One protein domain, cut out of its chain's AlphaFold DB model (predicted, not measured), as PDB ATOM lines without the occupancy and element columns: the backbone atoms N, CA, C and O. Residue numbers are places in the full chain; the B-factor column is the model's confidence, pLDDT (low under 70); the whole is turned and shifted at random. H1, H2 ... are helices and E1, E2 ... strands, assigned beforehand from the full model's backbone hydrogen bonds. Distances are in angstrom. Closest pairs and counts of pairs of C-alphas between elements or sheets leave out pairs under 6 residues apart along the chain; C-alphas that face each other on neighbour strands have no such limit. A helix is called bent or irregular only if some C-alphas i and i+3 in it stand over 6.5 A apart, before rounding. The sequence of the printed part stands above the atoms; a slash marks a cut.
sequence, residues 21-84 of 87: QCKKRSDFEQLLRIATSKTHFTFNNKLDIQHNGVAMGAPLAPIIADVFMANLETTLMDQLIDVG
ATOM      1  N   GLN A  21       2.313  33.617   7.697       79.62
ATOM      2  CA  GLN A  21       2.639  33.498   9.122       79.62
ATOM      3  C   GLN A  21       1.452  33.845  10.031       79.62
ATOM      4  O   GLN A  21       1.166  33.106  10.969       79.62
ATOM      5  N   CYS A  22       0.695  34.907   9.736       78.75
ATOM      6  CA  CYS A  22      -0.504  35.219  10.520       78.75
ATOM      7  C   CYS A  22      -1.637  34.227  10.271       78.75
ATOM      8  O   CYS A  22      -2.424  33.995  11.183       78.75
ATOM      9  N   LYS A  23      -1.692  33.604   9.085       83.56
ATOM     10  CA  LYS A  23      -2.596  32.476   8.839       83.56
ATOM     11  C   LYS A  23      -2.237  31.278   9.725       83.56
ATOM     12  O   LYS A  23      -3.097  30.772  10.429       83.56
ATOM     13  N   LYS A  24      -0.956  30.894   9.796       85.25
ATOM     14  CA  LYS A  24      -0.500  29.840  10.724       85.25
ATOM     15  C   LYS A  24      -0.853  30.162  12.175       85.25
ATOM     16  O   LYS A  24      -1.300  29.280  12.895       85.25
ATOM     17  N   ARG A  25      -0.691  31.422  12.594       84.56
ATOM     18  CA  ARG A  25      -1.070  31.868  13.941       84.56
ATOM     19  C   ARG A  25      -2.577  31.758  14.184       84.56
ATOM     20  O   ARG A  25      -2.957  31.262  15.237       84.56
ATOM     21  N   SER A  26      -3.419  32.195  13.245       86.81
ATOM     22  CA  SER A  26      -4.877  32.087  13.396       86.81
ATOM     23  C   SER A  26      -5.356  30.641  13.394       86.81
ATOM     24  O   SER A  26      -6.224  30.292  14.187       86.81
ATOM     25  N   ASP A  27      -4.774  29.808  12.532       90.56
ATOM     26  CA  ASP A  27      -5.107  28.389  12.448       90.56
ATOM     27  C   ASP A  27      -4.688  27.688  13.748       90.56
ATOM     28  O   ASP A  27      -5.469  26.944  14.335       90.56
ATOM     29  N   PHE A  28      -3.494  27.997  14.265       90.12
ATOM     30  CA  PHE A  28      -3.025  27.484  15.551       90.12
ATOM     31  C   PHE A  28      -3.893  27.956  16.724       90.12
ATOM     32  O   PHE A  28      -4.256  27.142  17.567       90.12
ATOM     33  N   GLU A  29      -4.290  29.232  16.766       89.31
ATOM     34  CA  GLU A  29      -5.216  29.744  17.788       89.31
ATOM     35  C   GLU A  29      -6.559  29.000  17.738       89.31
ATOM     36  O   GLU A  29      -7.093  28.607  18.774       89.31
ATOM     37  N   GLN A  30      -7.098  28.772  16.539       90.06
ATOM     38  CA  GLN A  30      -8.351  28.044  16.366       90.06
ATOM     39  C   GLN A  30      -8.227  26.588  16.833       90.06
ATOM     40  O   GLN A  30      -9.108  26.101  17.541       90.06
ATOM     41  N   LEU A  31      -7.136  25.909  16.476       89.06
ATOM     42  CA  LEU A  31      -6.862  24.541  16.920       89.06
ATOM     43  C   LEU A  31      -6.711  24.461  18.440       89.06
ATOM     44  O   LEU A  31      -7.289  23.568  19.056       89.06
ATOM     45  N   LEU A  32      -6.007  25.415  19.055       88.31
ATOM     46  CA  LEU A  32      -5.888  25.500  20.509       88.31
ATOM     47  C   LEU A  32      -7.246  25.708  21.175       88.31
ATOM     48  O   LEU A  32      -7.553  25.002  22.125       88.31
ATOM     49  N   ARG A  33      -8.088  26.610  20.651       87.25
ATOM     50  CA  ARG A  33      -9.452  26.814  21.168       87.25
ATOM     51  C   ARG A  33     -10.280  25.537  21.116       87.25
ATOM     52  O   ARG A  33     -11.023  25.273  22.051       87.25
ATOM     53  N   ILE A  34     -10.164  24.753  20.047       84.69
ATOM     54  CA  ILE A  34     -10.860  23.465  19.932       84.69
ATOM     55  C   ILE A  34     -10.294  22.455  20.940       84.69
ATOM     56  O   ILE A  34     -11.060  21.756  21.592       84.69
ATOM     57  N   ALA A  35      -8.973  22.402  21.110       83.56
ATOM     58  CA  ALA A  35      -8.324  21.483  22.046       83.56
ATOM     59  C   ALA A  35      -8.622  21.798  23.525       83.56
ATOM     60  O   ALA A  35      -8.546  20.903  24.365       83.56
ATOM     61  N   THR A  36      -8.953  23.051  23.847       85.44
ATOM     62  CA  THR A  36      -9.251  23.519  25.211       85.44
ATOM     63  C   THR A  36     -10.744  23.725  25.480       85.44
ATOM     64  O   THR A  36     -11.110  24.137  26.577       85.44
ATOM     65  N   SER A  37     -11.621  23.487  24.499       83.31
ATOM     66  CA  SER A  37     -13.063  23.727  24.639       83.31
ATOM     67  C   SER A  37     -13.869  22.514  24.197       83.31
ATOM     68  O   SER A  37     -13.712  22.037  23.076       83.31
ATOM     69  N   LYS A  38     -14.838  22.091  25.021       73.44
ATOM     70  CA  LYS A  38     -15.842  21.068  24.663       73.44
ATOM     71  C   LYS A  38     -15.222  19.718  24.283       73.44
ATOM     72  O   LYS A  38     -15.657  19.054  23.338       73.44
ATOM     73  N   THR A  39     -14.204  19.307  25.027       83.19
ATOM     74  CA  THR A  39     -13.563  18.010  24.832       83.19
ATOM     75  C   THR A  39     -14.433  16.919  25.440       83.19
ATOM     76  O   THR A  39     -14.826  16.995  26.602       83.19
ATOM     77  N   HIS A  40     -14.776  15.921  24.633       87.88
ATOM     78  CA  HIS A  40     -15.594  14.798  25.077       87.88
ATOM     79  C   HIS A  40     -14.685  13.746  25.705       87.88
ATOM     80  O   HIS A  40     -13.604  13.473  25.177       87.88
ATOM     81  N   PHE A  41     -15.115  13.155  26.811       86.94
ATOM     82  CA  PHE A  41     -14.405  12.056  27.452       86.94
ATOM     83  C   PHE A  41     -15.397  11.001  27.928       86.94
ATOM     84  O   PHE A  41     -16.576  11.283  28.145       86.94
ATOM     85  N   THR A  42     -14.910   9.775  28.077       88.88
ATOM     86  CA  THR A  42     -15.715   8.671  28.594       88.88
ATOM     87  C   THR A  42     -15.270   8.353  30.009       88.88
ATOM     88  O   THR A  42     -14.094   8.065  30.237       88.88
ATOM     89  N   PHE A  43     -16.208   8.361  30.950       87.81
ATOM     90  CA  PHE A  43     -15.978   7.952  32.330       87.81
ATOM     91  C   PHE A  43     -17.145   7.086  32.808       87.81
ATOM     92  O   PHE A  43     -18.304   7.423  32.586       87.81
ATOM     93  N   ASN A  44     -16.865   5.934  33.427       92.00
ATOM     94  CA  ASN A  44     -17.892   4.978  33.874       92.00
ATOM     95  C   ASN A  44     -18.943   4.634  32.794       92.00
ATOM     96  O   ASN A  44     -20.144   4.618  33.067       92.00
ATOM     97  N   ASN A  45     -18.493   4.383  31.558       92.50
ATOM     98  CA  ASN A  45     -19.343   4.107  30.389       92.50
ATOM     99  C   ASN A  45     -20.355   5.220  30.050       92.50
ATOM    100  O   ASN A  45     -21.319   4.976  29.321       92.50
ATOM    101  N   LYS A  46     -20.139   6.442  30.545       93.31
ATOM    102  CA  LYS A  46     -20.905   7.638  30.193       93.31
ATOM    103  C   LYS A  46     -20.033   8.584  29.382       93.31
ATOM    104  O   LYS A  46     -18.830   8.678  29.617       93.31
ATOM    105  N   LEU A  47     -20.653   9.233  28.402       91.62
ATOM    106  CA  LEU A  47     -20.025  10.253  27.576       91.62
ATOM    107  C   LEU A  47     -20.300  11.617  28.207       91.62
ATOM    108  O   LEU A  47     -21.447  12.063  28.228       91.62
ATOM    109  N   ASP A  48     -19.246  12.262  28.685       89.56
ATOM    110  CA  ASP A  48     -19.302  13.568  29.327       89.56
ATOM    111  C   ASP A  48     -18.539  14.612  28.501       89.56
ATOM    112  O   ASP A  48     -17.681  14.294  27.670       89.56
ATOM    113  N   ILE A  49     -18.866  15.885  28.724       88.81
ATOM    114  CA  ILE A  49     -18.221  17.020  28.061       88.81
ATOM    115  C   ILE A  49     -17.470  17.825  29.110       88.81
ATOM    116  O   ILE A  49     -18.048  18.339  30.067       88.81
ATOM    117  N   GLN A  50     -16.172  17.993  28.897       85.25
ATOM    118  CA  GLN A  50     -15.372  18.903  29.692       85.25
ATOM    119  C   GLN A  50     -15.586  20.331  29.183       85.25
ATOM    120  O   GLN A  50     -15.150  20.715  28.094       85.25
ATOM    121  N   HIS A  51     -16.318  21.110  29.979       84.38
ATOM    122  CA  HIS A  51     -16.587  22.518  29.694       84.38
ATOM    123  C   HIS A  51     -15.391  23.420  30.011       84.38
ATOM    124  O   HIS A  51     -15.181  24.403  29.307       84.38
ATOM    125  N   ASN A  52     -14.617  23.066  31.042       81.06
ATOM    126  CA  ASN A  52     -13.498  23.853  31.549       81.06
ATOM    127  C   ASN A  52     -12.228  22.999  31.608       81.06
ATOM    128  O   ASN A  52     -12.249  21.887  32.141       81.06
ATOM    129  N   GLY A  53     -11.119  23.554  31.119       78.94
ATOM    130  CA  GLY A  53      -9.810  22.908  31.136       78.94
ATOM    131  C   GLY A  53      -9.470  22.172  29.840       78.94
ATOM    132  O   GLY A  53     -10.119  22.334  28.813       78.94
ATOM    133  N   VAL A  54      -8.401  21.387  29.895       84.19
ATOM    134  CA  VAL A  54      -7.880  20.600  28.772       84.19
ATOM    135  C   VAL A  54      -8.296  19.140  28.897       84.19
ATOM    136  O   VAL A  54      -8.358  18.620  30.013       84.19
ATOM    137  N   ALA A  55      -8.518  18.478  27.755       81.94
ATOM    138  CA  ALA A  55      -8.849  17.056  27.706       81.94
ATOM    139  C   ALA A  55      -7.865  16.219  28.531       81.94
ATOM    140  O   ALA A  55      -6.650  16.254  28.304       81.94
ATOM    141  N   MET A  56      -8.402  15.416  29.448       79.25
ATOM    142  CA  MET A  56      -7.603  14.458  30.207       79.25
ATOM    143  C   MET A  56      -6.910  13.473  29.254       79.25
ATOM    144  O   MET A  56      -7.545  12.885  28.381       79.25
ATOM    145  N   GLY A  57      -5.595  13.314  29.413       80.38
ATOM    146  CA  GLY A  57      -4.780  12.427  28.578       80.38
ATOM    147  C   GLY A  57      -4.373  13.002  27.217       80.38
ATOM    148  O   GLY A  57      -3.680  12.318  26.463       80.38
ATOM    149  N   ALA A  58      -4.742  14.245  26.885       84.19
ATOM    150  CA  ALA A  58      -4.204  14.877  25.687       84.19
ATOM    151  C   ALA A  58      -2.689  15.109  25.843       84.19
ATOM    152  O   ALA A  58      -2.252  15.645  26.863       84.19
ATOM    153  N   PRO A  59      -1.869  14.794  24.825       88.56
ATOM    154  CA  PRO A  59      -0.411  14.913  24.921       88.56
ATOM    155  C   PRO A  59       0.059  16.358  25.142       88.56
ATOM    156  O   PRO A  59       1.133  16.587  25.684       88.56
ATOM    157  N   LEU A  60      -0.754  17.339  24.740       88.31
ATOM    158  CA  LEU A  60      -0.471  18.764  24.917       88.31
ATOM    159  C   LEU A  60      -1.052  19.344  26.214       88.31
ATOM    160  O   LEU A  60      -0.755  20.494  26.533       88.31
ATOM    161  N   ALA A  61      -1.864  18.585  26.959       87.94
ATOM    162  CA  ALA A  61      -2.497  19.071  28.182       87.94
ATOM    163  C   ALA A  61      -1.482  19.553  29.239       87.94
ATOM    164  O   ALA A  61      -1.691  20.657  29.741       87.94
ATOM    165  N   PRO A  62      -0.376  18.831  29.535       91.12
ATOM    166  CA  PRO A  62       0.601  19.285  30.528       91.12
ATOM    167  C   PRO A  62       1.243  20.623  30.150       91.12
ATOM    168  O   PRO A  62       1.264  21.546  30.949       91.12
ATOM    169  N   ILE A  63       1.660  20.775  28.891       92.38
ATOM    170  CA  ILE A  63       2.307  22.006  28.409       92.38
ATOM    171  C   ILE A  63       1.342  23.196  28.474       92.38
ATOM    172  O   ILE A  63       1.729  24.298  28.854       92.38
ATOM    173  N   ILE A  64       0.076  22.996  28.092       90.31
ATOM    174  CA  ILE A  64      -0.937  24.055  28.169       90.31
ATOM    175  C   ILE A  64      -1.213  24.426  29.632       90.31
ATOM    176  O   ILE A  64      -1.384  25.609  29.926       90.31
ATOM    177  N   ALA A  65      -1.237  23.441  30.535       91.38
ATOM    178  CA  ALA A  65      -1.403  23.676  31.964       91.38
ATOM    179  C   ALA A  65      -0.234  24.494  32.531       91.38
ATOM    180  O   ALA A  65      -0.486  25.492  33.195       91.38
ATOM    181  N   ASP A  66       1.011  24.155  32.190       93.62
ATOM    182  CA  ASP A  66       2.196  24.897  32.634       93.62
ATOM    183  C   ASP A  66       2.166  26.357  32.160       93.62
ATOM    184  O   ASP A  66       2.386  27.281  32.942       93.62
ATOM    185  N   VAL A  67       1.821  26.592  30.887       92.69
ATOM    186  CA  VAL A  67       1.683  27.954  30.338       92.69
ATOM    187  C   VAL A  67       0.572  28.731  31.046       92.69
ATOM    188  O   VAL A  67       0.730  29.921  31.325       92.69
ATOM    189  N   PHE A  68      -0.557  28.078  31.332       91.62
ATOM    190  CA  PHE A  68      -1.661  28.701  32.055       91.62
ATOM    191  C   PHE A  68      -1.268  29.045  33.495       91.62
ATOM    192  O   PHE A  68      -1.527  30.167  33.927       91.62
ATOM    193  N   MET A  69      -0.612  28.123  34.203       93.56
ATOM    194  CA  MET A  69      -0.152  28.316  35.578       93.56
ATOM    195  C   MET A  69       0.872  29.444  35.671       93.56
ATOM    196  O   MET A  69       0.672  30.351  36.468       93.56
ATOM    197  N   ALA A  70       1.874  29.485  34.790       94.44
ATOM    198  CA  ALA A  70       2.857  30.571  34.771       94.44
ATOM    199  C   ALA A  70       2.205  31.954  34.561       94.44
ATOM    200  O   ALA A  70       2.582  32.950  35.186       94.44
ATOM    201  N   ASN A  71       1.191  32.031  33.691       93.75
ATOM    202  CA  ASN A  71       0.430  33.264  33.496       93.75
ATOM    203  C   ASN A  71      -0.437  33.610  34.716       93.75
ATOM    204  O   ASN A  71      -0.567  34.782  35.067       93.75
ATOM    205  N   LEU A  72      -1.045  32.606  35.347       92.81
ATOM    206  CA  LEU A  72      -1.886  32.770  36.528       92.81
ATOM    207  C   LEU A  72      -1.063  33.248  37.728       92.81
ATOM    208  O   LEU A  72      -1.467  34.212  38.370       92.81
ATOM    209  N   GLU A  73       0.106  32.654  37.958       92.06
ATOM    210  CA  GLU A  73       1.093  33.097  38.944       92.06
ATOM    211  C   GLU A  73       1.461  34.556  38.701       92.06
ATOM    212  O   GLU A  73       1.250  35.382  39.575       92.06
ATOM    213  N   THR A  74       1.881  34.914  37.483       92.00
ATOM    214  CA  THR A  74       2.240  36.305  37.149       92.00
ATOM    215  C   THR A  74       1.080  37.280  37.377       92.00
ATOM    216  O   THR A  74       1.292  38.407  37.811       92.00
ATOM    217  N   THR A  75      -0.153  36.864  37.078       93.06
ATOM    218  CA  THR A  75      -1.337  37.732  37.197       93.06
ATOM    219  C   THR A  75      -1.790  37.903  38.647       93.06
ATOM    220  O   THR A  75      -2.326  38.950  39.003       93.06
ATOM    221  N   LEU A  76      -1.625  36.869  39.471       93.31
ATOM    222  CA  LEU A  76      -2.124  36.837  40.844       93.31
ATOM    223  C   LEU A  76      -1.031  37.071  41.887       93.31
ATOM    224  O   LEU A  76      -1.377  37.219  43.053       93.31
ATOM    225  N   MET A  77       0.248  37.125  41.502       88.56
ATOM    226  CA  MET A  77       1.371  37.224  42.442       88.56
ATOM    227  C   MET A  77       1.204  38.398  43.407       88.56
ATOM    228  O   MET A  77       1.308  38.213  44.615       88.56
ATOM    229  N   ASP A  78       0.851  39.576  42.888       87.25
ATOM    230  CA  ASP A  78       0.651  40.779  43.702       87.25
ATOM    231  C   ASP A  78      -0.467  40.593  44.738       87.25
ATOM    232  O   ASP A  78      -0.346  41.022  45.883       87.25
ATOM    233  N   GLN A  79      -1.547  39.903  44.356       90.25
ATOM    234  CA  GLN A  79      -2.652  39.596  45.265       90.25
ATOM    235  C   GLN A  79      -2.228  38.557  46.303       90.25
ATOM    236  O   GLN A  79      -2.563  38.697  47.471       90.25
ATOM    237  N   LEU A  80      -1.481  37.530  45.894       85.44
ATOM    238  CA  LEU A  80      -1.010  36.457  46.772       85.44
ATOM    239  C   LEU A  80      -0.037  36.962  47.847       85.44
ATOM    240  O   LEU A  80      -0.086  36.474  48.979       85.44
ATOM    241  N   ILE A  81       0.790  37.956  47.513       87.19
ATOM    242  CA  ILE A  81       1.657  38.660  48.468       87.19
ATOM    243  C   ILE A  81       0.809  39.457  49.471       87.19
ATOM    244  O   ILE A  81       1.064  39.391  50.670       87.19
ATOM    245  N   ASP A  82      -0.240  40.148  49.014       87.94
ATOM    246  CA  ASP A  82      -1.118  40.951  49.882       87.94
ATOM    247  C   ASP A  82      -1.893  40.098  50.907       87.94
ATOM    248  O   ASP A  82      -2.014  40.475  52.073       87.94
ATOM    249  N   VAL A  83      -2.348  38.896  50.522       89.50
ATOM    250  CA  VAL A  83      -2.947  37.921  51.464       89.50
ATOM    251  C   VAL A  83      -1.921  37.123  52.285       89.50
ATOM    252  O   VAL A  83      -2.323  36.298  53.108       89.50
ATOM    253  N   GLY A  84      -0.617  37.360  52.108       83.19
ATOM    254  CA  GLY A  84       0.448  36.735  52.903       83.19
ATOM    255  C   GLY A  84       0.670  35.247  52.613       83.19
ATOM    256  O   GLY A  84       1.100  34.505  53.493       83.19
TER     257      GLY A  84
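What this domain is: This is residues 21 to 84 of the 87 residues of the protein "Hypothetical protein" of Rotaria sp. Silwood2 (UniProt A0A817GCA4). What shape is this? Three arms, H1, the hairpin of E1 and E2, and the long H2, spread from a small joint of links; residues 21 to 31, 42 to 47 and 66 to 84 stick out. What builds it? The 64 printed residues include two named helices and two named strands, in the order H1, E1, E2, H2, with one antiparallel sheet, E1 - E2; the class is mixed. How spread is it? It is flat, 44 by 41 by 17 A, and only just loose, close to extended, with a radius of gyration of the C-alphas of 15.6 A.

Where its parts are: Where is H1? H1, residues 21 to 35, runs 20.8 A from C-alpha 21 at (2.639, 33.498, 9.122). What follows? E1 is residues 39 to 43, E2 46 to 50. H2, residues 61 to 82, runs 30.8 A to C-alpha 82 at (-1.118, 40.951, 49.882).

How they stand to each other: How do the strands pair? E1 and E2 are an antiparallel hairpin at 144 degrees; N 41 and O 48, 2.9 A apart, are within hydrogen-bond range. What of the helices? H1 has every O i to N i+4 pair within range, H2 16 of 18. H2 is irregular, C-alphas 75 and 78 being 7.5 A apart, with a kink of 52 degrees near residue 76. Which are apart? H1 is apart from E2 and H2, and E1 from H2.

The domain as a whole: How large is it? The two C-alphas farthest apart, of Asn 45 and Asp 82, are 45.5 A apart. Are there cuts, long links or low confidence? The printed part has no cut, no link is long, and no printed residue is under 70 in pLDDT.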